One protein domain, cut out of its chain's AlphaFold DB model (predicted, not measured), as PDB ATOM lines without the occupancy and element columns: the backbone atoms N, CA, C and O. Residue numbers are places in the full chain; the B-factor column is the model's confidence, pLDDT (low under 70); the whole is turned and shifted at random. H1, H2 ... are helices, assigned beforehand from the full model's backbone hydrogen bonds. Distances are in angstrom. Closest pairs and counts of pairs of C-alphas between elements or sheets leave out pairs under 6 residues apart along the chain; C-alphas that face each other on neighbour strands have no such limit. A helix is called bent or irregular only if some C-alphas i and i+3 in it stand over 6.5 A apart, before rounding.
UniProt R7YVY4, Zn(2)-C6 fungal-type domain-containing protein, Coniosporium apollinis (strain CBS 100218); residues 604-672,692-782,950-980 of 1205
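AT A GLANCE: This is residues 604 to 672, 692 to 782 and 950 to 980 of the 1205 residues of the protein "Zn(2)-C6 fungal-type domain-containing protein" of Coniosporium apollinis (strain CBS 100218) (UniProt R7YVY4). A bent helix, H7, runs through the middle of a helical body: H8 runs back alongside its first arm, H7a, H5 crosses H7a at a slant on the other side, and short H4 and H6 pack on H7a too. H1 leads away from this body as a long arm with H2 at its far end, where residues 630 to 635 stick out. The printed 191 residues have eight named helices, H1 to H8 in chain order, and no named strand; the class is all helix. The whole is loose, with a radius of gyration of the C-alphas of 21.0 A, and spans 80 by 38 by 27 A.

HOW THE PARTS SIT: H7, residues 744 to 775, was assigned as one helix by its hydrogen bonds but is bent, C-alphas 764 and 767 being 6.6 A apart; its arms are H7a, residues 744 to 764, and H7b, residues 767 to 775. H7a touches H8, residues 950 to 972, at a shallow tilt of 10 degrees, opposite ways; their closest C-alphas, of Val 758 and Ile 964, are 7.1 A apart. H5, residues 694 to 718, touches H7a with residues 705 to 716 alone, at a steep tilt of 41 degrees, closest at Val 712 and Gly 756, C-alphas 5.4 A apart. H5 and H8 are apart. H4, residues 655 to 662, touches H8, closest at C-alphas 661 and 967, 5.1 A. H6, residues 726 to 731, only just irregular with C-alphas 727 and 730 6.9 A apart, forms a helical hairpin with H7a, closest at C-alphas 726 and 756, 6.9 A. H1, residues 607 to 631, only just touches H3, residues 648 to 651, with 3 pairs of C-alphas within 8 A, the closest being 622 and 648, 6.3 A. H1 and H2, residues 633 to 640, touch only at the corner, and only just, with 3 such pairs, the closest being C-alphas 629 and 636, 6.0 A. Every O i to N i+4 pair is within hydrogen-bond range in H1, H4, H7a, H7b and H8; H2 has 3 of 4, H5 20 of 21, H6 0 of 2 but 2 of 3 O i to N i+3 pairs, and H3 is too short for an i+4 pair.

IN THESE COORDINATES: H7a is 30.1 A long from first to last C-alpha, H7b 12.5 A, H8 32.6 A, H5 36.2 A and H1 35.6 A. C-alpha 607 is at (-45.581, -0.619, 25.301), C-alpha 744 at (-56.491, 18.231, 20.586) and C-alpha 972 at (-45.345, 26.476, 20.371).

THE WHOLE: The C-alphas of Glu 634 and Gly 777, the two farthest apart, are 80.0 A apart. Residues 673 to 691 and 783 to 949 are not printed, with C-alpha gaps of 18.3 A from 672 to 692 and 16.2 A from 782 to 950. The link from H6 to H7 is long. Residues 633 to 650 and 670 to 672 are under pLDDT 70.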
ATOM      1  N   GLU A 604     -44.918  -3.069  33.765       91.50
ATOM      2  CA  GLU A 604     -44.937  -4.473  33.334       91.50
ATOM      3  C   GLU A 604     -45.556  -4.690  31.940       91.50
ATOM      4  O   GLU A 604     -45.368  -5.748  31.341       91.50
ATOM      5  N   ILE A 605     -46.270  -3.698  31.398       90.81
ATOM      6  CA  ILE A 605     -46.874  -3.745  30.057       90.81
ATOM      7  C   ILE A 605     -45.828  -3.389  28.981       90.81
ATOM      8  O   ILE A 605     -45.187  -2.338  29.042       90.81
ATOM      9  N   ASP A 606     -45.689  -4.235  27.952       89.25
ATOM     10  CA  ASP A 606     -44.753  -4.031  26.830       89.25
ATOM     11  C   ASP A 606     -45.261  -3.000  25.803       89.25
ATOM     12  O   ASP A 606     -45.638  -3.313  24.670       89.25
ATOM     13  N   TYR A 607     -45.261  -1.729  26.200       90.31
ATOM     14  CA  TYR A 607     -45.581  -0.619  25.301       90.31
ATOM     15  C   TYR A 607     -44.611  -0.514  24.107       90.31
ATOM     16  O   TYR A 607     -45.049  -0.137  23.017       90.31
ATOM     17  N   GLN A 608     -43.333  -0.896  24.262       87.75
ATOM     18  CA  GLN A 608     -42.331  -0.822  23.187       87.75
ATOM     19  C   GLN A 608     -42.671  -1.794  22.046       87.75
ATOM     20  O   GLN A 608     -42.768  -1.387  20.884       87.75
ATOM     21  N   GLY A 609     -42.907  -3.067  22.373       85.75
ATOM     22  CA  GLY A 609     -43.316  -4.080  21.408       85.75
ATOM     23  C   GLY A 609     -44.665  -3.749  20.775       85.75
ATOM     24  O   GLY A 609     -44.779  -3.747  19.547       85.75
ATOM     25  N   MET A 610     -45.684  -3.428  21.583       88.81
ATOM     26  CA  MET A 610     -47.024  -3.127  21.057       88.81
ATOM     27  C   MET A 610     -47.015  -1.924  20.102       88.81
ATOM     28  O   MET A 610     -47.671  -1.964  19.062       88.81
ATOM     29  N   THR A 611     -46.221  -0.888  20.392       88.62
ATOM     30  CA  THR A 611     -46.038   0.267  19.495       88.62
ATOM     31  C   THR A 611     -45.427  -0.138  18.153       88.62
ATOM     32  O   THR A 611     -45.892   0.299  17.096       88.62
ATOM     33  N   LYS A 612     -44.402  -0.995  18.182       85.38
ATOM     34  CA  LYS A 612     -43.731  -1.513  16.982       85.38
ATOM     35  C   LYS A 612     -44.683  -2.349  16.122       85.38
ATOM     36  O   LYS A 612     -44.681  -2.217  14.898       85.38
ATOM     37  N   GLU A 613     -45.537  -3.158  16.748       85.88
ATOM     38  CA  GLU A 613     -46.543  -3.958  16.043       85.88
ATOM     39  C   GLU A 613     -47.674  -3.102  15.459       85.88
ATOM     40  O   GLU A 613     -47.995  -3.255  14.280       85.88
ATOM     41  N   TYR A 614     -48.215  -2.147  16.221       86.69
ATOM     42  CA  TYR A 614     -49.222  -1.187  15.747       86.69
ATOM     43  C   TYR A 614     -48.748  -0.440  14.491       86.69
ATOM     44  O   TYR A 614     -49.457  -0.377  13.483       86.69
ATOM     45  N   ARG A 615     -47.505   0.061  14.510       84.50
ATOM     46  CA  ARG A 615     -46.867   0.711  13.355       84.50
ATOM     47  C   ARG A 615     -46.685  -0.241  12.178       84.50
ATOM     48  O   ARG A 615     -47.060   0.109  11.059       84.50
ATOM     49  N   ARG A 616     -46.201  -1.465  12.421       84.00
ATOM     50  CA  ARG A 616     -46.076  -2.514  11.392       84.00
ATOM     51  C   ARG A 616     -47.421  -2.829  10.730       84.00
ATOM     52  O   ARG A 616     -47.460  -3.045   9.520       84.00
ATOM     53  N   GLN A 617     -48.517  -2.834  11.487       82.69
ATOM     54  CA  GLN A 617     -49.858  -3.087  10.954       82.69
ATOM     55  C   GLN A 617     -50.435  -1.882  10.199       82.69
ATOM     56  O   GLN A 617     -50.934  -2.077   9.091       82.69
ATOM     57  N   LYS A 618     -50.288  -0.644  10.699       81.94
ATOM     58  CA  LYS A 618     -50.656   0.567   9.934       81.94
ATOM     59  C   LYS A 618     -49.890   0.664   8.609       81.94
ATOM     60  O   LYS A 618     -50.509   0.896   7.574       81.94
ATOM     61  N   ALA A 619     -48.580   0.409   8.615       81.81
ATOM     62  CA  ALA A 619     -47.759   0.402   7.402       81.81
ATOM     63  C   ALA A 619     -48.202  -0.680   6.400       81.81
ATOM     64  O   ALA A 619     -48.354  -0.389   5.216       81.81
ATOM     65  N   LYS A 620     -48.482  -1.909   6.864       83.00
ATOM     66  CA  LYS A 620     -49.038  -2.982   6.018       83.00
ATOM     67  C   LYS A 620     -50.395  -2.613   5.419       83.00
ATOM     68  O   LYS A 620     -50.600  -2.841   4.230       83.00
ATOM     69  N   LYS A 621     -51.305  -2.047   6.221       79.62
ATOM     70  CA  LYS A 621     -52.633  -1.621   5.760       79.62
ATOM     71  C   LYS A 621     -52.512  -0.567   4.658       79.62
ATOM     72  O   LYS A 621     -53.063  -0.766   3.582       79.62
ATOM     73  N   ALA A 622     -51.738   0.491   4.885       77.19
ATOM     74  CA  ALA A 622     -51.583   1.556   3.902       77.19
ATOM     75  C   ALA A 622     -50.833   1.106   2.635       77.19
ATOM     76  O   ALA A 622     -51.174   1.535   1.540       77.19
ATOM     77  N   ALA A 623     -49.860   0.192   2.747       80.44
ATOM     78  CA  ALA A 623     -49.226  -0.423   1.578       80.44
ATOM     79  C   ALA A 623     -50.217  -1.284   0.770       80.44
ATOM     80  O   ALA A 623     -50.160  -1.301  -0.458       80.44
ATOM     81  N   HIS A 624     -51.153  -1.971   1.435       81.19
ATOM     82  CA  HIS A 624     -52.245  -2.678   0.767       81.19
ATOM     83  C   HIS A 624     -53.228  -1.707   0.095       81.19
ATOM     84  O   HIS A 624     -53.563  -1.920  -1.063       81.19
ATOM     85  N   GLU A 625     -53.622  -0.616   0.758       74.62
ATOM     86  CA  GLU A 625     -54.477   0.437   0.181       74.62
ATOM     87  C   GLU A 625     -53.808   1.122  -1.028       74.62
ATOM     88  O   GLU A 625     -54.452   1.327  -2.055       74.62
ATOM     89  N   GLN A 626     -52.499   1.396  -0.959       74.06
ATOM     90  CA  GLN A 626     -51.720   1.959  -2.066       74.06
ATOM     91  C   GLN A 626     -51.589   0.985  -3.246       74.06
ATOM     92  O   GLN A 626     -51.740   1.401  -4.395       74.06
ATOM     93  N   ASN A 627     -51.329  -0.301  -2.985       80.75
ATOM     94  CA  ASN A 627     -51.294  -1.325  -4.033       80.75
ATOM     95  C   ASN A 627     -52.681  -1.509  -4.662       80.75
ATOM     96  O   ASN A 627     -52.793  -1.483  -5.880       80.75
ATOM     97  N   PHE A 628     -53.743  -1.593  -3.857       78.69
ATOM     98  CA  PHE A 628     -55.120  -1.683  -4.343       78.69
ATOM     99  C   PHE A 628     -55.489  -0.489  -5.235       78.69
ATOM    100  O   PHE A 628     -56.051  -0.688  -6.309       78.69
ATOM    101  N   ALA A 629     -55.118   0.734  -4.846       72.69
ATOM    102  CA  ALA A 629     -55.329   1.930  -5.659       72.69
ATOM    103  C   ALA A 629     -54.516   1.905  -6.969       72.69
ATOM    104  O   ALA A 629     -55.051   2.231  -8.027       72.69
ATOM    105  N   ARG A 630     -53.245   1.476  -6.928       73.19
ATOM    106  CA  ARG A 630     -52.394   1.300  -8.122       73.19
ATOM    107  C   ARG A 630     -52.975   0.265  -9.091       73.19
ATOM    108  O   ARG A 630     -52.953   0.486 -10.296       73.19
ATOM    109  N   ASP A 631     -53.475  -0.842  -8.553       80.69
ATOM    110  CA  ASP A 631     -53.964  -1.993  -9.315       80.69
ATOM    111  C   ASP A 631     -55.408  -1.784  -9.824       80.69
ATOM    112  O   ASP A 631     -55.857  -2.508 -10.709       80.69
ATOM    113  N   ASN A 632     -56.115  -0.759  -9.324       79.69
ATOM    114  CA  ASN A 632     -57.457  -0.345  -9.757       79.69
ATOM    115  C   ASN A 632     -57.472   1.151 -10.161       79.69
ATOM    116  O   ASN A 632     -58.085   1.975  -9.472       79.69
ATOM    117  N   PRO A 633     -56.814   1.542 -11.272       68.12
ATOM    118  CA  PRO A 633     -56.582   2.948 -11.620       68.12
ATOM    119  C   PRO A 633     -57.853   3.774 -11.896       68.12
ATOM    120  O   PRO A 633     -57.817   4.990 -11.731       68.12
ATOM    121  N   GLU A 634     -58.983   3.148 -12.238       67.25
ATOM    122  CA  GLU A 634     -60.279   3.837 -12.372       67.25
ATOM    123  C   GLU A 634     -60.761   4.429 -11.033       67.25
ATOM    124  O   GLU A 634     -61.199   5.580 -10.970       67.25
ATOM    125  N   LEU A 635     -60.583   3.704  -9.919       62.56
ATOM    126  CA  LEU A 635     -60.905   4.218  -8.579       62.56
ATOM    127  C   LEU A 635     -59.988   5.387  -8.185       62.56
ATOM    128  O   LEU A 635     -60.423   6.306  -7.487       62.56
ATOM    129  N   LEU A 636     -58.745   5.412  -8.682       55.69
ATOM    130  CA  LEU A 636     -57.844   6.554  -8.506       55.69
ATOM    131  C   LEU A 636     -58.330   7.822  -9.222       55.69
ATOM    132  O   LEU A 636     -57.959   8.907  -8.780       55.69
ATOM    133  N   ILE A 637     -59.130   7.739 -10.291       57.62
ATOM    134  CA  ILE A 637     -59.673   8.931 -10.968       57.62
ATOM    135  C   ILE A 637     -60.697   9.615 -10.057       57.62
ATOM    136  O   ILE A 637     -60.563  10.806  -9.769       57.62
ATOM    137  N   GLN A 638     -61.649   8.847  -9.517       53.41
ATOM    138  CA  GLN A 638     -62.652   9.345  -8.572       53.41
ATOM    139  C   GLN A 638     -62.012   9.845  -7.261       53.41
ATOM    140  O   GLN A 638     -62.416  10.870  -6.716       53.41
ATOM    141  N   GLN A 639     -60.966   9.171  -6.773       51.72
ATOM    142  CA  GLN A 639     -60.262   9.567  -5.549       51.72
ATOM    143  C   GLN A 639     -59.411  10.841  -5.731       51.72
ATOM    144  O   GLN A 639     -59.342  11.673  -4.824       51.72
ATOM    145  N   ARG A 640     -58.800  11.045  -6.909       49.69
ATOM    146  CA  ARG A 640     -57.932  12.203  -7.217       49.69
ATOM    147  C   ARG A 640     -58.687  13.535  -7.297       49.69
ATOM    148  O   ARG A 640     -58.058  14.579  -7.162       49.69
ATOM    149  N   GLN A 641     -60.008  13.509  -7.477       50.19
ATOM    150  CA  GLN A 641     -60.855  14.709  -7.445       50.19
ATOM    151  C   GLN A 641     -61.219  15.170  -6.019       50.19
ATOM    152  O   GLN A 641     -61.638  16.310  -5.851       50.19
ATOM    153  N   LEU A 642     -61.035  14.325  -4.993       49.44
ATOM    154  CA  LEU A 642     -61.503  14.590  -3.621       49.44
ATOM    155  C   LEU A 642     -60.435  14.456  -2.521       49.44
ATOM    156  O   LEU A 642     -60.657  14.935  -1.409       49.44
ATOM    157  N   ALA A 643     -59.286  13.823  -2.781       43.00
ATOM    158  CA  ALA A 643     -58.298  13.515  -1.746       43.00
ATOM    159  C   ALA A 643     -56.869  13.975  -2.083       43.00
ATOM    160  O   ALA A 643     -56.312  13.653  -3.133       43.00
ATOM    161  N   ARG A 644     -56.209  14.621  -1.107       46.56
ATOM    162  CA  ARG A 644     -54.740  14.544  -0.997       46.56
ATOM    163  C   ARG A 644     -54.338  13.077  -0.769       46.56
ATOM    164  O   ARG A 644     -55.070  12.373  -0.073       46.56
ATOM    165  N   PRO A 645     -53.170  12.622  -1.259       47.66
ATOM    166  CA  PRO A 645     -52.651  11.301  -0.915       47.66
ATOM    167  C   PRO A 645     -52.382  11.227   0.596       47.66
ATOM    168  O   PRO A 645     -51.446  11.846   1.097       47.66
ATOM    169  N   TYR A 646     -53.239  10.500   1.313       48.06
ATOM    170  CA  TYR A 646     -53.180  10.332   2.765       48.06
ATOM    171  C   TYR A 646     -51.974   9.463   3.135       48.06
ATOM    172  O   TYR A 646     -51.897   8.302   2.731       48.06
ATOM    173  N   SER A 647     -51.011  10.006   3.879       55.16
ATOM    174  CA  SER A 647     -49.842   9.239   4.305       55.16
ATOM    175  C   SER A 647     -50.131   8.481   5.596       55.16
ATOM    176  O   SER A 647     -50.770   9.005   6.504       55.16
ATOM    177  N   VAL A 648     -49.541   7.293   5.762       56.34
ATOM    178  CA  VAL A 648     -49.498   6.590   7.066       56.34
ATOM    179  C   VAL A 648     -48.958   7.497   8.177       56.34
ATOM    180  O   VAL A 648     -49.343   7.382   9.339       56.34
ATOM    181  N   ASN A 649     -48.065   8.411   7.793       58.47
ATOM    182  CA  ASN A 649     -47.386   9.348   8.673       58.47
ATOM    183  C   ASN A 649     -48.272  10.534   9.091       58.47
ATOM    184  O   ASN A 649     -47.933  11.205  10.060       58.47
ATOM    185  N   ASP A 650     -49.403  10.791   8.420       63.31
ATOM    186  CA  ASP A 650     -50.314  11.883   8.789       63.31
ATOM    187  C   ASP A 650     -51.012  11.640  10.138       63.31
ATOM    188  O   ASP A 650     -51.384  12.606  10.808       63.31
ATOM    189  N   ASP A 651     -51.165  10.381  10.555       72.62
ATOM    190  CA  ASP A 651     -51.764   9.990  11.842       72.62
ATOM    191  C   ASP A 651     -50.742   9.715  12.952       72.62
ATOM    192  O   ASP A 651     -51.129   9.462  14.094       72.62
ATOM    193  N   LEU A 652     -49.445   9.719  12.641       83.00
ATOM    194  CA  LEU A 652     -48.389   9.403  13.601       83.00
ATOM    195  C   LEU A 652     -47.766  10.689  14.178       83.00
ATOM    196  O   LEU A 652     -47.743  11.724  13.509       83.00
ATOM    197  N   PRO A 653     -47.255  10.661  15.423       86.06
ATOM    198  CA  PRO A 653     -46.495  11.781  15.964       86.06
ATOM    199  C   PRO A 653     -45.164  11.961  15.215       86.06
ATOM    200  O   PRO A 653     -44.483  10.990  14.885       86.06
ATOM    201  N   ASP A 654     -44.772  13.218  14.993       88.25
ATOM    202  CA  ASP A 654     -43.491  13.586  14.377       88.25
ATOM    203  C   ASP A 654     -42.328  13.189  15.303       88.25
ATOM    204  O   ASP A 654     -42.078  13.839  16.321       88.25
ATOM    205  N   GLU A 655     -41.598  12.126  14.951       88.44
ATOM    206  CA  GLU A 655     -40.493  11.598  15.765       88.44
ATOM    207  C   GLU A 655     -39.387  12.627  16.024       88.44
ATOM    208  O   GLU A 655     -38.723  12.568  17.062       88.44
ATOM    209  N   ARG A 656     -39.187  13.590  15.110       90.50
ATOM    210  CA  ARG A 656     -38.192  14.656  15.284       90.50
ATOM    211  C   ARG A 656     -38.648  15.613  16.374       90.50
ATOM    212  O   ARG A 656     -37.864  15.922  17.266       90.50
ATOM    213  N   LEU A 657     -39.921  16.015  16.349       92.56
ATOM    214  CA  LEU A 657     -40.509  16.826  17.413       92.56
ATOM    215  C   LEU A 657     -40.468  16.085  18.753       92.56
ATOM    216  O   LEU A 657     -39.970  16.641  19.724       92.56
ATOM    217  N   VAL A 658     -40.928  14.831  18.810       92.56
ATOM    218  CA  VAL A 658     -40.908  14.034  20.052       92.56
ATOM    219  C   VAL A 658     -39.478  13.889  20.590       92.56
ATOM    220  O   VAL A 658     -39.265  14.053  21.790       92.56
ATOM    221  N   SER A 659     -38.481  13.693  19.719       91.31
ATOM    222  CA  SER A 659     -37.062  13.696  20.110       91.31
ATOM    223  C   SER A 659     -36.636  15.018  20.761       91.31
ATOM    224  O   SER A 659     -35.988  15.007  21.808       91.31
ATOM    225  N   THR A 660     -37.022  16.163  20.184       94.06
ATOM    226  CA  THR A 660     -36.756  17.498  20.751       94.06
ATOM    227  C   THR A 660     -37.446  17.698  22.102       94.06
ATOM    228  O   THR A 660     -36.814  18.203  23.029       94.06
ATOM    229  N   LEU A 661     -38.708  17.275  22.246       94.12
ATOM    230  CA  LEU A 661     -39.458  17.405  23.501       94.12
ATOM    231  C   LEU A 661     -38.812  16.592  24.630       94.12
ATOM    232  O   LEU A 661     -38.562  17.132  25.707       94.12
ATOM    233  N   ILE A 662     -38.471  15.325  24.372       91.56
ATOM    234  CA  ILE A 662     -37.831  14.444  25.363       91.56
ATOM    235  C   ILE A 662     -36.371  14.845  25.627       91.56
ATOM    236  O   ILE A 662     -35.880  14.633  26.730       91.56
ATOM    237  N   GLY A 663     -35.686  15.456  24.655       87.75
ATOM    238  CA  GLY A 663     -34.266  15.818  24.758       87.75
ATOM    239  C   GLY A 663     -33.306  14.699  24.357       87.75
ATOM    240  O   GLY A 663     -32.125  14.756  24.676       87.75
ATOM    241  N   ARG A 664     -33.794  13.663  23.663       87.38
ATOM    242  CA  ARG A 664     -32.972  12.556  23.154       87.38
ATOM    243  C   ARG A 664     -33.523  12.047  21.831       87.38
ATOM    244  O   ARG A 664     -34.737  12.014  21.639       87.38
ATOM    245  N   LYS A 665     -32.641  11.608  20.930       85.81
ATOM    246  CA  LYS A 665     -33.030  11.012  19.643       85.81
ATOM    247  C   LYS A 665     -33.893   9.766  19.884       85.81
ATOM    248  O   LYS A 665     -33.446   8.829  20.541       85.81
ATOM    249  N   LEU A 666     -35.101   9.756  19.329       84.12
ATOM    250  CA  LEU A 666     -36.059   8.660  19.416       84.12
ATOM    251  C   LEU A 666     -36.493   8.226  18.013       84.12
ATOM    252  O   LEU A 666     -36.732   9.061  17.143       84.12
ATOM    253  N   ARG A 667     -36.572   6.910  17.804       82.94
ATOM    254  CA  ARG A 667     -36.972   6.250  16.555       82.94
ATOM    255  C   ARG A 667     -37.845   5.063  16.937       82.94
ATOM    256  O   ARG A 667     -37.331   4.083  17.477       82.94
ATOM    257  N   TYR A 668     -39.153   5.143  16.720       81.62
ATOM    258  CA  TYR A 668     -40.070   4.131  17.265       81.62
ATOM    259  C   TYR A 668     -39.982   2.786  16.527       81.62
ATOM    260  O   TYR A 668     -40.285   1.742  17.101       81.62
ATOM    261  N   ASP A 669     -39.517   2.783  15.279       72.00
ATOM    262  CA  ASP A 669     -39.346   1.550  14.500       72.00
ATOM    263  C   ASP A 669     -38.070   0.777  14.905       72.00
ATOM    264  O   ASP A 669     -37.993  -0.447  14.759       72.00
ATOM    265  N   GLU A 670     -37.086   1.475  15.489       66.19
ATOM    266  CA  GLU A 670     -35.810   0.915  15.964       66.19
ATOM    267  C   GLU A 670     -35.877   0.355  17.394       66.19
ATOM    268  O   GLU A 670     -34.872  -0.151  17.894       66.19
ATOM    269  N   TYR A 671     -37.041   0.374  18.062       56.22
ATOM    270  CA  TYR A 671     -37.195  -0.223  19.393       56.22
ATOM    271  C   TYR A 671     -36.710  -1.685  19.399       56.22
ATOM    272  O   TYR A 671     -37.298  -2.567  18.766       56.22
ATOM    273  N   GLY A 672     -35.596  -1.931  20.096       39.06
ATOM    274  CA  GLY A 672     -34.943  -3.240  20.189       39.06
ATOM    275  C   GLY A 672     -33.782  -3.505  19.219       39.06
ATOM    276  O   GLY A 672     -33.193  -4.576  19.322       39.06
ATOM    277  N   PHE A 692     -52.598  -9.727  17.462       81.62
ATOM    278  CA  PHE A 692     -52.378  -8.447  18.141       81.62
ATOM    279  C   PHE A 692     -53.634  -7.572  18.040       81.62
ATOM    280  O   PHE A 692     -54.074  -7.227  16.943       81.62
ATOM    281  N   ASP A 693     -54.192  -7.196  19.188       84.06
ATOM    282  CA  ASP A 693     -55.394  -6.367  19.285       84.06
ATOM    283  C   ASP A 693     -55.042  -4.869  19.315       84.06
ATOM    284  O   ASP A 693     -54.604  -4.321  20.333       84.06
ATOM    285  N   ILE A 694     -55.278  -4.206  18.178       85.19
ATOM    286  CA  ILE A 694     -55.129  -2.755  18.005       85.19
ATOM    287  C   ILE A 694     -55.987  -1.974  19.012       85.19
ATOM    288  O   ILE A 694     -55.509  -1.001  19.594       85.19
ATOM    289  N   SER A 695     -57.236  -2.390  19.239       83.94
ATOM    290  CA  SER A 695     -58.193  -1.665  20.085       83.94
ATOM    291  C   SER A 695     -57.737  -1.678  21.541       83.94
ATOM    292  O   SER A 695     -57.733  -0.645  22.212       83.94
ATOM    293  N   LYS A 696     -57.279  -2.839  22.019       87.31
ATOM    294  CA  LYS A 696     -56.695  -3.000  23.356       87.31
ATOM    295  C   LYS A 696     -55.431  -2.157  23.538       87.31
ATOM    296  O   LYS A 696     -55.271  -1.545  24.593       87.31
ATOM    297  N   TYR A 697     -54.565  -2.078  22.525       91.25
ATOM    298  CA  TYR A 697     -53.400  -1.187  22.560       91.25
ATOM    299  C   TYR A 697     -53.800   0.295  22.611       91.25
ATOM    300  O   TYR A 697     -53.273   1.024  23.449       91.25
ATOM    301  N   GLU A 698     -54.752   0.748  21.790       90.94
ATOM    302  CA  GLU A 698     -55.186   2.152  21.804       90.94
ATOM    303  C   GLU A 698     -55.770   2.559  23.167       90.94
ATOM    304  O   GLU A 698     -55.414   3.627  23.668       90.94
ATOM    305  N   ILE A 699     -56.540   1.678  23.824       92.75
ATOM    306  CA  ILE A 699     -57.027   1.895  25.199       92.75
ATOM    307  C   ILE A 699     -55.866   1.951  26.209       92.75
ATOM    308  O   ILE A 699     -55.869   2.802  27.101       92.75
ATOM    309  N   PHE A 700     -54.847   1.092  26.075       95.19
ATOM    310  CA  PHE A 700     -53.646   1.180  26.913       95.19
ATOM    311  C   PHE A 700     -52.881   2.495  26.714       95.19
ATOM    312  O   PHE A 700     -52.322   2.991  27.693       95.19
ATOM    313  N   GLN A 701     -52.856   3.077  25.507       94.62
ATOM    314  CA  GLN A 701     -52.293   4.418  25.296       94.62
ATOM    315  C   GLN A 701     -53.138   5.501  25.978       94.62
ATOM    316  O   GLN A 701     -52.590   6.392  26.621       94.62
ATOM    317  N   ASP A 702     -54.465   5.440  25.840       94.69
ATOM    318  CA  ASP A 702     -55.375   6.424  26.435       94.69
ATOM    319  C   ASP A 702     -55.269   6.429  27.978       94.69
ATOM    320  O   ASP A 702     -55.204   7.496  28.589       94.69
ATOM    321  N   LEU A 703     -55.131   5.254  28.607       96.50
ATOM    322  CA  LEU A 703     -54.856   5.125  30.046       96.50
ATOM    323  C   LEU A 703     -53.436   5.576  30.438       96.50
ATOM    324  O   LEU A 703     -53.270   6.185  31.495       96.50
ATOM    325  N   PHE A 704     -52.422   5.319  29.603       97.12
ATOM    326  CA  PHE A 704     -51.037   5.753  29.844       97.12
ATOM    327  C   PHE A 704     -50.931   7.280  29.903       97.12
ATOM    328  O   PHE A 704     -50.396   7.830  30.864       97.12
ATOM    329  N   TRP A 705     -51.498   7.987  28.922       96.38
ATOM    330  CA  TRP A 705     -51.452   9.450  28.888       96.38
ATOM    331  C   TRP A 705     -52.304  10.099  29.990       96.38
ATOM    332  O   TRP A 705     -51.922  11.142  30.526       96.38
ATOM    333  N   TRP A 706     -53.399   9.454  30.412       95.88
ATOM    334  CA  TRP A 706     -54.175   9.895  31.578       95.88
ATOM    335  C   TRP A 706     -53.428   9.692  32.907       95.88
ATOM    336  O   TRP A 706     -53.528  10.541  33.794       95.88
ATOM    337  N   TYR A 707     -52.626   8.626  33.035       97.31
ATOM    338  CA  TYR A 707     -51.677   8.468  34.144       97.31
ATOM    339  C   TYR A 707     -50.594   9.555  34.113       97.31
ATOM    340  O   TYR A 707     -50.381  10.220  35.125       97.31
ATOM    341  N   CYS A 708     -49.953   9.788  32.962       97.38
ATOM    342  CA  CYS A 708     -48.892  10.790  32.827       97.38
ATOM    343  C   CYS A 708     -49.353  12.189  33.261       97.38
ATOM    344  O   CYS A 708     -48.616  12.854  33.983       97.38
ATOM    345  N   LYS A 709     -50.586  12.609  32.924       95.62
ATOM    346  CA  LYS A 709     -51.176  13.862  33.443       95.62
ATOM    347  C   LYS A 709     -51.132  13.922  34.978       95.62
ATOM    348  O   LYS A 709     -50.684  14.914  35.547       95.62
ATOM    349  N   GLN A 710     -51.579  12.859  35.647       95.06
ATOM    350  CA  GLN A 710     -51.599  12.796  37.112       95.06
ATOM    351  C   GLN A 710     -50.190  12.745  37.718       95.06
ATOM    352  O   GLN A 710     -49.963  13.358  38.759       95.06
ATOM    353  N   ASP A 711     -49.236  12.078  37.062       95.94
ATOM    354  CA  ASP A 711     -47.850  12.005  37.533       95.94
ATOM    355  C   ASP A 711     -47.117  13.359  37.408       95.94
ATOM    356  O   ASP A 711     -46.422  13.773  38.337       95.94
ATOM    357  N   VAL A 712     -47.365  14.129  36.332       96.75
ATOM    358  CA  VAL A 712     -46.952  15.548  36.275       96.75
ATOM    359  C   VAL A 712     -47.555  16.309  37.454       96.75
ATOM    360  O   VAL A 712     -46.824  16.977  38.182       96.75
ATOM    361  N   PHE A 713     -48.874  16.214  37.658       94.00
ATOM    362  CA  PHE A 713     -49.581  17.014  38.661       94.00
ATOM    363  C   PHE A 713     -49.110  16.724  40.092       94.00
ATOM    364  O   PHE A 713     -48.868  17.676  40.835       94.00
ATOM    365  N   GLN A 714     -48.916  15.455  40.480       91.31
ATOM    366  CA  GLN A 714     -48.388  15.142  41.815       91.31
ATOM    367  C   GLN A 714     -46.969  15.702  41.981       91.31
ATOM    368  O   GLN A 714     -46.675  16.314  43.008       91.31
ATOM    369  N   SER A 715     -46.115  15.594  40.954       91.25
ATOM    370  CA  SER A 715     -44.722  16.048  41.018       91.25
ATOM    371  C   SER A 715     -44.621  17.572  41.141       91.25
ATOM    372  O   SER A 715     -43.943  18.061  42.045       91.25
ATOM    373  N   ILE A 716     -45.341  18.338  40.313       91.94
ATOM    374  CA  ILE A 716     -45.263  19.811  40.338       91.94
ATOM    375  C   ILE A 716     -45.925  20.431  41.577       91.94
ATOM    376  O   ILE A 716     -45.469  21.473  42.042       91.94
ATOM    377  N   VAL A 717     -46.971  19.808  42.135       88.31
ATOM    378  CA  VAL A 717     -47.629  20.303  43.358       88.31
ATOM    379  C   VAL A 717     -46.797  19.965  44.593       88.31
ATOM    380  O   VAL A 717     -46.520  20.844  45.407       88.31
ATOM    381  N   SER A 718     -46.355  18.716  44.734       84.44
ATOM    382  CA  SER A 718     -45.649  18.262  45.938       84.44
ATOM    383  C   SER A 718     -44.145  18.553  45.936       84.44
ATOM    384  O   SER A 718     -43.519  18.568  46.992       84.44
ATOM    385  N   GLY A 719     -43.542  18.806  44.769       82.69
ATOM    386  CA  GLY A 719     -42.093  18.979  44.624       82.69
ATOM    387  C   GLY A 719     -41.304  17.670  44.748       82.69
ATOM    388  O   GLY A 719     -40.077  17.709  44.878       82.69
ATOM    389  N   ASN A 720     -42.002  16.528  44.734       85.12
ATOM    390  CA  ASN A 720     -41.423  15.198  44.570       85.12
ATOM    391  C   ASN A 720     -41.074  14.948  43.091       85.12
ATOM    392  O   ASN A 720     -41.493  15.684  42.198       85.12
ATOM    393  N   ARG A 721     -40.315  13.884  42.815       88.75
ATOM    394  CA  ARG A 721     -40.066  13.421  41.438       88.75
ATOM    395  C   ARG A 721     -41.326  12.797  40.828       88.75
ATOM    396  O   ARG A 721     -42.242  12.409  41.554       88.75
ATOM    397  N   LEU A 722     -41.332  12.640  39.504       92.44
ATOM    398  CA  LEU A 722     -42.266  11.734  38.833       92.44
ATOM    399  C   LEU A 722     -42.148  10.326  39.438       92.44
ATOM    400  O   LEU A 722     -41.044   9.841  39.712       92.44
ATOM    401  N   LEU A 723     -43.283   9.667  39.644       93.62
ATOM    402  CA  LEU A 723     -43.350   8.310  40.169       93.62
ATOM    403  C   LEU A 723     -42.866   7.323  39.106       93.62
ATOM    404  O   LEU A 723     -42.053   6.446  39.418       93.62
ATOM    405  N   MET A 724     -43.320   7.456  37.857       94.56
ATOM    406  CA  MET A 724     -42.754   6.747  36.713       94.56
ATOM    407  C   MET A 724     -41.569   7.527  36.144       94.56
ATOM    408  O   MET A 724     -41.737   8.631  35.632       94.56
ATOM    409  N   ASP A 725     -40.389   6.900  36.161       91.75
ATOM    410  CA  ASP A 725     -39.171   7.409  35.522       91.75
ATOM    411  C   ASP A 725     -39.457   7.944  34.109       91.75
ATOM    412  O   ASP A 725     -39.936   7.206  33.237       91.75
ATOM    413  N   TYR A 726     -39.128   9.222  33.891       94.44
ATOM    414  CA  TYR A 726     -39.310   9.928  32.625       94.44
ATOM    415  C   TYR A 726     -38.646   9.196  31.448       94.44
ATOM    416  O   TYR A 726     -39.137   9.234  30.319       94.44
ATOM    417  N   SER A 727     -37.582   8.426  31.707       88.38
ATOM    418  CA  SER A 727     -36.911   7.606  30.697       88.38
ATOM    419  C   SER A 727     -37.813   6.541  30.052       88.38
ATOM    420  O   SER A 727     -37.492   6.087  28.953       88.38
ATOM    421  N   ARG A 728     -38.948   6.181  30.670       90.31
ATOM    422  CA  ARG A 728     -39.952   5.251  30.116       90.31
ATOM    423  C   ARG A 728     -41.111   5.939  29.393       90.31
ATOM    424  O   ARG A 728     -41.890   5.259  28.731       90.31
ATOM    425  N   TRP A 729     -41.246   7.264  29.480       92.94
ATOM    426  CA  TRP A 729     -42.392   7.983  28.902       92.94
ATOM    427  C   TRP A 729     -42.405   7.940  27.370       92.94
ATOM    428  O   TRP A 729     -43.468   8.016  26.766       92.94
ATOM    429  N   SER A 730     -41.247   7.735  26.733       89.81
ATOM    430  CA  SER A 730     -41.161   7.494  25.287       89.81
ATOM    431  C   SER A 730     -41.845   6.210  24.826       89.81
ATOM    432  O   SER A 730     -42.218   6.134  23.660       89.81
ATOM    433  N   ASP A 731     -41.969   5.200  25.692       88.94
ATOM    434  CA  ASP A 731     -42.294   3.826  25.283       88.94
ATOM    435  C   ASP A 731     -43.734   3.672  24.789       88.94
ATOM    436  O   ASP A 731     -44.017   2.787  23.982       88.94
ATOM    437  N   CYS A 732     -44.615   4.583  25.205       92.44
ATOM    438  CA  CYS A 732     -45.903   4.826  24.576       92.44
ATOM    439  C   CYS A 732     -45.837   6.150  23.786       92.44
ATOM    440  O   CYS A 732     -45.615   7.202  24.387       92.44
ATOM    441  N   PRO A 733     -46.046   6.159  22.456       92.50
ATOM    442  CA  PRO A 733     -46.079   7.398  21.686       92.50
ATOM    443  C   PRO A 733     -47.288   8.275  22.050       92.50
ATOM    444  O   PRO A 733     -48.333   7.738  22.447       92.50
ATOM    445  N   PRO A 734     -47.197   9.605  21.846       94.50
ATOM    446  CA  PRO A 734     -48.366  10.481  21.773       94.50
ATOM    447  C   PRO A 734     -49.398   9.931  20.782       94.50
ATOM    448  O   PRO A 734     -49.038   9.370  19.745       94.50
ATOM    449  N   ARG A 735     -50.691  10.078  21.084       92.19
ATOM    450  CA  ARG A 735     -51.784   9.340  20.415       92.19
ATOM    451  C   ARG A 735     -52.094   9.784  18.976       92.19
ATOM    452  O   ARG A 735     -53.009   9.240  18.362       92.19
ATOM    453  N   GLY A 736     -51.354  10.757  18.451       91.06
ATOM    454  CA  GLY A 736     -51.475  11.317  17.105       91.06
ATOM    455  C   GLY A 736     -50.513  12.502  16.907       91.06
ATOM    456  O   GLY A 736     -49.629  12.710  17.741       91.06
ATOM    457  N   PRO A 737     -50.669  13.306  15.843       90.38
ATOM    458  CA  PRO A 737     -49.833  14.479  15.579       90.38
ATOM    459  C   PRO A 737     -50.221  15.714  16.416       90.38
ATOM    460  O   PRO A 737     -51.387  15.931  16.749       90.38
ATOM    461  N   VAL A 738     -49.238  16.578  16.686       92.50
ATOM    462  CA  VAL A 738     -49.439  17.901  17.304       92.50
ATOM    463  C   VAL A 738     -50.162  18.875  16.354       92.50
ATOM    464  O   VAL A 738     -50.102  18.729  15.133       92.50
ATOM    465  N   GLY A 739     -50.821  19.902  16.893       90.06
ATOM    466  CA  GLY A 739     -51.290  21.078  16.146       90.06
ATOM    467  C   GLY A 739     -52.506  20.856  15.236       90.06
ATOM    468  O   GLY A 739     -53.103  21.829  14.772       90.06
ATOM    469  N   LYS A 740     -52.938  19.607  15.005       87.50
ATOM    470  CA  LYS A 740     -54.175  19.308  14.266       87.50
ATOM    471  C   LYS A 740     -55.402  19.612  15.131       87.50
ATOM    472  O   LYS A 740     -55.549  19.102  16.239       87.50
ATOM    473  N   GLY A 741     -56.330  20.405  14.593       82.69
ATOM    474  CA  GLY A 741     -57.542  20.825  15.306       82.69
ATOM    475  C   GLY A 741     -58.528  19.694  15.644       82.69
ATOM    476  O   GLY A 741     -59.300  19.835  16.585       82.69
ATOM    477  N   GLN A 742     -58.490  18.570  14.924       81.00
ATOM    478  CA  GLN A 742     -59.295  17.380  15.244       81.00
ATOM    479  C   GLN A 742     -58.572  16.400  16.194       81.00
ATOM    480  O   GLN A 742     -59.120  15.359  16.536       81.00
ATOM    481  N   ALA A 743     -57.347  16.724  16.635       87.38
ATOM    482  CA  ALA A 743     -56.523  15.892  17.514       87.38
ATOM    483  C   ALA A 743     -55.978  16.698  18.711       87.38
ATOM    484  O   ALA A 743     -54.782  16.684  19.015       87.38
ATOM    485  N   VAL A 744     -56.864  17.426  19.403       91.88
ATOM    486  CA  VAL A 744     -56.491  18.231  20.586       91.88
ATOM    487  C   VAL A 744     -55.888  17.352  21.686       91.88
ATOM    488  O   VAL A 744     -54.867  17.716  22.264       91.88
ATOM    489  N   PHE A 745     -56.418  16.139  21.873       92.88
ATOM    490  CA  PHE A 745     -55.863  15.124  22.772       92.88
ATOM    491  C   PHE A 745     -54.385  14.804  22.482       92.88
ATOM    492  O   PHE A 745     -53.579  14.750  23.404       92.88
ATOM    493  N   ALA A 746     -53.998  14.669  21.209       93.94
ATOM    494  CA  ALA A 746     -52.623  14.361  20.823       93.94
ATOM    495  C   ALA A 746     -51.683  15.561  21.019       93.94
ATOM    496  O   ALA A 746     -50.503  15.393  21.325       93.94
ATOM    497  N   THR A 747     -52.202  16.784  20.889       96.06
ATOM    498  CA  THR A 747     -51.457  18.007  21.230       96.06
ATOM    499  C   THR A 747     -51.265  18.128  22.744       96.06
ATOM    500  O   THR A 747     -50.181  18.503  23.191       96.06
ATOM    501  N   TYR A 748     -52.266  17.731  23.532       96.31
ATOM    502  CA  TYR A 748     -52.167  17.641  24.988       96.31
ATOM    503  C   TYR A 748     -51.150  16.573  25.436       96.31
ATOM    504  O   TYR A 748     -50.377  16.842  26.347       96.31
ATOM    505  N   ASP A 749     -51.051  15.422  24.759       97.12
ATOM    506  CA  ASP A 749     -50.010  14.409  25.035       97.12
ATOM    507  C   ASP A 749     -48.591  14.980  24.872       97.12
ATOM    508  O   ASP A 749     -47.753  14.844  25.762       97.12
ATOM    509  N   HIS A 750     -48.324  15.674  23.757       97.38
ATOM    510  CA  HIS A 750     -47.031  16.331  23.516       97.38
ATOM    511  C   HIS A 750     -46.714  17.385  24.594       97.38
ATOM    512  O   HIS A 750     -45.556  17.544  24.983       97.38
ATOM    513  N   LEU A 751     -47.734  18.081  25.103       97.88
ATOM    514  CA  LEU A 751     -47.585  19.042  26.192       97.88
ATOM    515  C   LEU A 751     -47.335  18.361  27.547       97.88
ATOM    516  O   LEU A 751     -46.468  18.810  28.289       97.88
ATOM    517  N   MET A 752     -48.032  17.266  27.862       97.50
ATOM    518  CA  MET A 752     -47.809  16.492  29.092       97.50
ATOM    519  C   MET A 752     -46.436  15.822  29.110       97.50
ATOM    520  O   MET A 752     -45.796  15.780  30.156       97.50
ATOM    521  N   LEU A 753     -45.940  15.373  27.957       96.69
ATOM    522  CA  LEU A 753     -44.570  14.886  27.794       96.69
ATOM    523  C   LEU A 753     -43.552  15.974  28.173       96.69
ATOM    524  O   LEU A 753     -42.689  15.762  29.022       96.69
ATOM    525  N   LEU A 754     -43.703  17.175  27.606       97.50
ATOM    526  CA  LEU A 754     -42.840  18.317  27.909       97.50
ATOM    527  C   LEU A 754     -42.957  18.778  29.374       97.50
ATOM    528  O   LEU A 754     -41.944  19.088  30.000       97.50
ATOM    529  N   ALA A 755     -44.164  18.773  29.944       98.38
ATOM    530  CA  ALA A 755     -44.393  19.084  31.352       98.38
ATOM    531  C   ALA A 755     -43.767  18.037  32.291       98.38
ATOM    532  O   ALA A 755     -43.203  18.408  33.318       98.38
ATOM    533  N   GLY A 756     -43.768  16.757  31.902       98.00
ATOM    534  CA  GLY A 756     -43.024  15.691  32.576       98.00
ATOM    535  C   GLY A 756     -41.520  15.961  32.602       98.00
ATOM    536  O   GLY A 756     -40.912  15.896  33.668       98.00
ATOM    537  N   ARG A 757     -40.924  16.374  31.472       97.69
ATOM    538  CA  ARG A 757     -39.503  16.771  31.429       97.69
ATOM    539  C   ARG A 757     -39.197  17.944  32.362       97.69
ATOM    540  O   ARG A 757     -38.194  17.911  33.068       97.69
ATOM    541  N   VAL A 758     -40.056  18.966  32.375       98.12
ATOM    542  CA  VAL A 758     -39.918  20.133  33.266       98.12
ATOM    543  C   VAL A 758     -40.005  19.717  34.739       98.12
ATOM    544  O   VAL A 758     -39.183  20.163  35.539       98.12
ATOM    545  N   ALA A 759     -40.951  18.845  35.096       96.69
ATOM    546  CA  ALA A 759     -41.142  18.352  36.459       96.69
ATOM    547  C   ALA A 759     -39.960  17.491  36.948       96.69
ATOM    548  O   ALA A 759     -39.422  17.735  38.029       96.69
ATOM    549  N   ASP A 760     -39.500  16.539  36.130       95.81
ATOM    550  CA  ASP A 760     -38.332  15.703  36.432       95.81
ATOM    551  C   ASP A 760     -37.050  16.538  36.582       95.81
ATOM    552  O   ASP A 760     -36.332  16.391  37.571       95.81
ATOM    553  N   PHE A 761     -36.799  17.477  35.663       96.50
ATOM    554  CA  PHE A 761     -35.684  18.420  35.769       96.50
ATOM    555  C   PHE A 761     -35.749  19.239  37.068       96.50
ATOM    556  O   PHE A 761     -34.775  19.275  37.822       96.50
ATOM    557  N   ALA A 762     -36.901  19.843  37.380       93.81
ATOM    558  CA  ALA A 762     -37.081  20.653  38.584       93.81
ATOM    559  C   ALA A 762     -36.828  19.850  39.875       93.81
ATOM    560  O   ALA A 762     -36.128  20.322  40.777       93.81
ATOM    561  N   ALA A 763     -37.348  18.622  39.948       90.06
ATOM    562  CA  ALA A 763     -37.191  17.736  41.099       90.06
ATOM    563  C   ALA A 763     -35.784  17.108  41.205       90.06
ATOM    564  O   ALA A 763     -35.336  16.783  42.309       90.06
ATOM    565  N   ARG A 764     -35.056  16.949  40.090       90.44
ATOM    566  CA  ARG A 764     -33.630  16.572  40.090       90.44
ATOM    567  C   ARG A 764     -32.740  17.715  40.569       90.44
ATOM    568  O   ARG A 764     -31.907  17.511  41.450       90.44
ATOM    569  N   ASP A 765     -32.928  18.905  40.008       93.25
ATOM    570  CA  ASP A 765     -32.023  20.043  40.177       93.25
ATOM    571  C   ASP A 765     -32.105  20.701  41.570       93.25
ATOM    572  O   ASP A 765     -31.140  21.313  42.032       93.25
ATOM    573  N   ARG A 766     -33.219  20.510  42.295       87.88
ATOM    574  CA  ARG A 766     -33.428  20.991  43.678       87.88
ATOM    575  C   ARG A 766     -32.257  20.669  44.620       87.88
ATOM    576  O   ARG A 766     -31.832  21.547  45.365       87.88
ATOM    577  N   VAL A 767     -31.690  19.462  44.540       88.19
ATOM    578  CA  VAL A 767     -30.578  19.030  45.415       88.19
ATOM    579  C   VAL A 767     -29.274  19.776  45.095       88.19
ATOM    580  O   VAL A 767     -28.528  20.125  46.007       88.19
ATOM    581  N   ARG A 768     -29.006  20.082  43.816       92.25
ATOM    582  CA  ARG A 768     -27.863  20.925  43.422       92.25
ATOM    583  C   ARG A 768     -28.082  22.367  43.887       92.25
ATOM    584  O   ARG A 768     -27.165  22.964  44.440       92.25
ATOM    585  N   LYS A 769     -29.300  22.907  43.731       91.12
ATOM    586  CA  LYS A 769     -29.666  24.243  44.236       91.12
ATOM    587  C   LYS A 769     -29.483  24.374  45.755       91.12
ATOM    588  O   LYS A 769     -28.990  25.406  46.195       91.12
ATOM    589  N   GLN A 770     -29.841  23.357  46.545       89.12
ATOM    590  CA  GLN A 770     -29.604  23.345  48.000       89.12
ATOM    591  C   GLN A 770     -28.103  23.448  48.317       89.12
ATOM    592  O   GLN A 770     -27.693  24.405  48.968       89.12
ATOM    593  N   LYS A 771     -27.270  22.585  47.720       88.38
ATOM    594  CA  LYS A 771     -25.803  22.627  47.888       88.38
ATOM    595  C   LYS A 771     -25.158  23.934  47.420       88.38
ATOM    596  O   LYS A 771     -24.200  24.402  48.027       88.38
ATOM    597  N   ALA A 772     -25.695  24.561  46.374       87.44
ATOM    598  CA  ALA A 772     -25.255  25.886  45.940       87.44
ATOM    599  C   ALA A 772     -25.608  26.987  46.962       87.44
ATOM    600  O   ALA A 772     -24.825  27.913  47.156       87.44
ATOM    601  N   VAL A 773     -26.755  26.892  47.646       87.94
ATOM    602  CA  VAL A 773     -27.131  27.817  48.732       87.94
ATOM    603  C   VAL A 773     -26.301  27.573  49.994       87.94
ATOM    604  O   VAL A 773     -25.848  28.538  50.604       87.94
ATOM    605  N   GLU A 774     -26.022  26.316  50.341       87.62
ATOM    606  CA  GLU A 774     -25.073  25.942  51.402       87.62
ATOM    607  C   GLU A 774     -23.693  26.580  51.142       87.62
ATOM    608  O   GLU A 774     -23.177  27.299  51.999       87.62
ATOM    609  N   ALA A 775     -23.155  26.434  49.923       85.56
ATOM    610  CA  ALA A 775     -21.888  27.039  49.500       85.56
ATOM    611  C   ALA A 775     -21.895  28.585  49.486       85.56
ATOM    612  O   ALA A 775     -20.852  29.203  49.691       85.56
ATOM    613  N   MET A 776     -23.056  29.228  49.311       83.94
ATOM    614  CA  MET A 776     -23.229  30.688  49.445       83.94
ATOM    615  C   MET A 776     -23.396  31.163  50.906       83.94
ATOM    616  O   MET A 776     -23.741  32.324  51.146       83.94
ATOM    617  N   GLY A 777     -23.149  30.296  51.895       82.38
ATOM    618  CA  GLY A 777     -23.288  30.612  53.321       82.38
ATOM    619  C   GLY A 777     -24.731  30.510  53.818       82.38
ATOM    620  O   GLY A 777     -25.180  31.347  54.602       82.38
ATOM    621  N   GLY A 778     -25.488  29.534  53.310       80.69
ATOM    622  CA  GLY A 778     -26.885  29.265  53.679       80.69
ATOM    623  C   GLY A 778     -27.916  30.248  53.110       80.69
ATOM    624  O   GLY A 778     -29.111  30.038  53.285       80.69
ATOM    625  N   HIS A 779     -27.479  31.298  52.408       81.12
ATOM    626  CA  HIS A 779     -28.341  32.362  51.894       81.12
ATOM    627  C   HIS A 779     -28.241  32.439  50.370       81.12
ATOM    628  O   HIS A 779     -27.155  32.614  49.814       81.12
ATOM    629  N   TRP A 780     -29.375  32.339  49.675       87.12
ATOM    630  CA  TRP A 780     -29.404  32.488  48.221       87.12
ATOM    631  C   TRP A 780     -29.111  33.933  47.797       87.12
ATOM    632  O   TRP A 780     -29.598  34.882  48.413       87.12
ATOM    633  N   ARG A 781     -28.347  34.103  46.713       81.69
ATOM    634  CA  ARG A 781     -28.028  35.409  46.120       81.69
ATOM    635  C   ARG A 781     -28.280  35.391  44.606       81.69
ATOM    636  O   ARG A 781     -27.956  34.386  43.967       81.69
ATOM    637  N   PRO A 782     -28.804  36.482  44.013       81.44
ATOM    638  CA  PRO A 782     -28.876  36.623  42.564       81.44
ATOM    639  C   PRO A 782     -27.491  36.520  41.914       81.44
ATOM    640  O   PRO A 782     -26.510  37.022  42.458       81.44
ATOM    641  N   LEU A 950     -19.724  21.790  41.665       85.56
ATOM    642  CA  LEU A 950     -20.984  22.519  41.603       85.56
ATOM    643  C   LEU A 950     -21.062  23.387  40.345       85.56
ATOM    644  O   LEU A 950     -22.172  23.621  39.868       85.56
ATOM    645  N   ASP A 951     -19.933  23.808  39.777       85.56
ATOM    646  CA  ASP A 951     -19.895  24.643  38.580       85.56
ATOM    647  C   ASP A 951     -20.149  23.791  37.333       85.56
ATOM    648  O   ASP A 951     -21.061  24.102  36.563       85.56
ATOM    649  N   ALA A 952     -19.480  22.642  37.186       90.12
ATOM    650  CA  ALA A 952     -19.773  21.674  36.124       90.12
ATOM    651  C   ALA A 952     -21.207  21.121  36.221       90.12
ATOM    652  O   ALA A 952     -21.913  21.021  35.211       90.12
ATOM    653  N   ALA A 953     -21.690  20.823  37.434       90.75
ATOM    654  CA  ALA A 953     -23.076  20.403  37.648       90.75
ATOM    655  C   ALA A 953     -24.085  21.513  37.293       90.75
ATOM    656  O   ALA A 953     -25.168  21.223  36.783       90.75
ATOM    657  N   THR A 954     -23.744  22.784  37.533       92.06
ATOM    658  CA  THR A 954     -24.597  23.930  37.173       92.06
ATOM    659  C   THR A 954     -24.562  24.210  35.671       92.06
ATOM    660  O   THR A 954     -25.612  24.480  35.092       92.06
ATOM    661  N   ALA A 955     -23.409  24.062  35.016       93.50
ATOM    662  CA  ALA A 955     -23.272  24.163  33.564       93.50
ATOM    663  C   ALA A 955     -24.098  23.086  32.836       93.50
ATOM    664  O   ALA A 955     -24.836  23.402  31.904       93.50
ATOM    665  N   SER A 956     -24.066  21.837  33.311       94.62
ATOM    666  CA  SER A 956     -24.909  20.759  32.770       94.62
ATOM    667  C   SER A 956     -26.407  21.028  32.984       94.62
ATOM    668  O   SER A 956     -27.205  20.856  32.061       94.62
ATOM    669  N   ALA A 957     -26.798  21.537  34.159       95.62
ATOM    670  CA  ALA A 957     -28.182  21.934  34.424       95.62
ATOM    671  C   ALA A 957     -28.640  23.126  33.556       95.62
ATOM    672  O   ALA A 957     -29.809  23.191  33.174       95.62
ATOM    673  N   LEU A 958     -27.739  24.059  33.220       96.06
ATOM    674  CA  LEU A 958     -27.998  25.154  32.275       96.06
ATOM    675  C   LEU A 958     -28.228  24.634  30.860       96.06
ATOM    676  O   LEU A 958     -29.163  25.093  30.207       96.06
ATOM    677  N   GLU A 959     -27.431  23.671  30.397       96.56
ATOM    678  CA  GLU A 959     -27.623  23.069  29.078       96.56
ATOM    679  C   GLU A 959     -28.981  22.354  28.985       96.56
ATOM    680  O   GLU A 959     -29.766  22.638  28.078       96.56
ATOM    681  N   GLU A 960     -29.323  21.497  29.956       96.38
ATOM    682  CA  GLU A 960     -30.623  20.810  29.961       96.38
ATOM    683  C   GLU A 960     -31.791  21.810  30.024       96.38
ATOM    684  O   GLU A 960     -32.775  21.663  29.291       96.38
ATOM    685  N   TRP A 961     -31.671  22.870  30.829       97.62
ATOM    686  CA  TRP A 961     -32.676  23.931  30.897       97.62
ATOM    687  C   TRP A 961     -32.828  24.688  29.569       97.62
ATOM    688  O   TRP A 961     -33.951  24.925  29.118       97.62
ATOM    689  N   GLN A 962     -31.728  25.018  28.885       97.44
ATOM    690  CA  GLN A 962     -31.770  25.651  27.561       97.44
ATOM    691  C   GLN A 962     -32.438  24.739  26.522       97.44
ATOM    692  O   GLN A 962     -33.259  25.211  25.729       97.44
ATOM    693  N   GLN A 963     -32.169  23.430  26.557       97.50
ATOM    694  CA  GLN A 963     -32.858  22.452  25.709       97.50
ATOM    695  C   GLN A 963     -34.367  22.370  26.017       97.50
ATOM    696  O   GLN A 963     -35.170  22.242  25.092       97.50
ATOM    697  N   ILE A 964     -34.777  22.477  27.286       98.38
ATOM    698  CA  ILE A 964     -36.191  22.536  27.705       98.38
ATOM    699  C   ILE A 964     -36.873  23.809  27.175       98.38
ATOM    700  O   ILE A 964     -37.969  23.736  26.616       98.38
ATOM    701  N   MET A 965     -36.217  24.967  27.270       98.00
ATOM    702  CA  MET A 965     -36.739  26.231  26.728       98.00
ATOM    703  C   MET A 965     -36.816  26.209  25.191       98.00
ATOM    704  O   MET A 965     -37.782  26.708  24.604       98.00
ATOM    705  N   HIS A 966     -35.857  25.562  24.520       97.94
ATOM    706  CA  HIS A 966     -35.937  25.289  23.084       97.94
ATOM    707  C   HIS A 966     -37.121  24.366  22.748       97.94
ATOM    708  O   HIS A 966     -37.848  24.634  21.793       97.94
ATOM    709  N   ALA A 967     -37.366  23.321  23.543       98.00
ATOM    710  CA  ALA A 967     -38.493  22.408  23.361       98.00
ATOM    711  C   ALA A 967     -39.861  23.096  23.551       98.00
ATOM    712  O   ALA A 967     -40.766  22.859  22.751       98.00
ATOM    713  N   LEU A 968     -39.997  24.010  24.521       98.12
ATOM    714  CA  LEU A 968     -41.173  24.886  24.669       98.12
ATOM    715  C   LEU A 968     -41.411  25.731  23.409       98.12
ATOM    716  O   LEU A 968     -42.519  25.739  22.869       98.12
ATOM    717  N   LYS A 969     -40.360  26.372  22.878       97.25
ATOM    718  CA  LYS A 969     -40.441  27.144  21.626       97.25
ATOM    719  C   LYS A 969     -40.791  26.263  20.418       97.25
ATOM    720  O   LYS A 969     -41.577  26.685  19.571       97.25
ATOM    721  N   ALA A 970     -40.251  25.047  20.344       96.94
ATOM    722  CA  ALA A 970     -40.515  24.089  19.271       96.94
ATOM    723  C   ALA A 970     -41.948  23.529  19.310       96.94
ATOM    724  O   ALA A 970     -42.562  23.382  18.255       96.94
ATOM    725  N   PHE A 971     -42.503  23.270  20.500       97.62
ATOM    726  CA  PHE A 971     -43.917  22.920  20.680       97.62
ATOM    727  C   PHE A 971     -44.825  24.061  20.207       97.62
ATOM    728  O   PHE A 971     -45.682  23.860  19.348       97.62
ATOM    729  N   HIS A 972     -44.581  25.275  20.710       96.31
ATOM    730  CA  HIS A 972     -45.345  26.476  20.371       96.31
ATOM    731  C   HIS A 972     -45.366  26.750  18.858       96.31
ATOM    732  O   HIS A 972     -46.428  26.968  18.282       96.31
ATOM    733  N   ALA A 973     -44.216  26.631  18.187       95.56
ATOM    734  CA  ALA A 973     -44.086  26.821  16.740       95.56
ATOM    735  C   ALA A 973     -44.815  25.766  15.875       95.56
ATOM    736  O   ALA A 973     -44.847  25.901  14.652       95.56
ATOM    737  N   ARG A 974     -45.396  24.715  16.471       94.56
ATOM    738  CA  ARG A 974     -46.231  23.715  15.777       94.56
ATOM    739  C   ARG A 974     -47.735  23.892  16.028       94.56
ATOM    740  O   ARG A 974     -48.528  23.139  15.463       94.56
ATOM    741  N   LEU A 975     -48.149  24.879  16.826       94.25
ATOM    742  CA  LEU A 975     -49.559  25.218  17.035       94.25
ATOM    743  C   LEU A 975     -50.075  26.063  15.856       94.25
ATOM    744  O   LEU A 975     -49.865  27.271  15.787       94.25
ATOM    745  N   GLY A 976     -50.726  25.402  14.894       86.75
ATOM    746  CA  GLY A 976     -51.240  26.041  13.676       86.75
ATOM    747  C   GLY A 976     -52.436  26.985  13.906       86.75
ATOM    748  O   GLY A 976     -52.891  27.149  15.038       86.75
ATOM    749  N   PRO A 977     -53.020  27.563  12.834       89.88
ATOM    750  CA  PRO A 977     -54.122  28.533  12.926       89.88
ATOM    751  C   PRO A 977     -55.317  28.064  13.771       89.88
ATOM    752  O   PRO A 977     -55.924  28.852  14.482       89.88
ATOM    753  N   ALA A 978     -55.594  26.756  13.779       89.62
ATOM    754  CA  ALA A 978     -56.639  26.130  14.592       89.62
ATOM    755  C   ALA A 978     -56.438  26.242  16.123       89.62
ATOM    756  O   ALA A 978     -57.329  25.827  16.864       89.62
ATOM    757  N   TYR A 979     -55.291  26.745  16.591       95.25
ATOM    758  CA  TYR A 979     -54.982  26.999  18.003       95.25
ATOM    759  C   TYR A 979     -54.952  28.488  18.360       95.25
ATOM    760  O   TYR A 979     -54.810  28.807  19.534       95.25
ATOM    761  N   GLN A 980     -55.087  29.399  17.397       94.88
ATOM    762  CA  GLN A 980     -55.122  30.832  17.690       94.88
ATOM    763  C   GLN A 980     -56.428  31.212  18.414       94.88
ATOM    764  O   GLN A 980     -57.433  30.503  18.263       94.88
TER     765      GLN A 980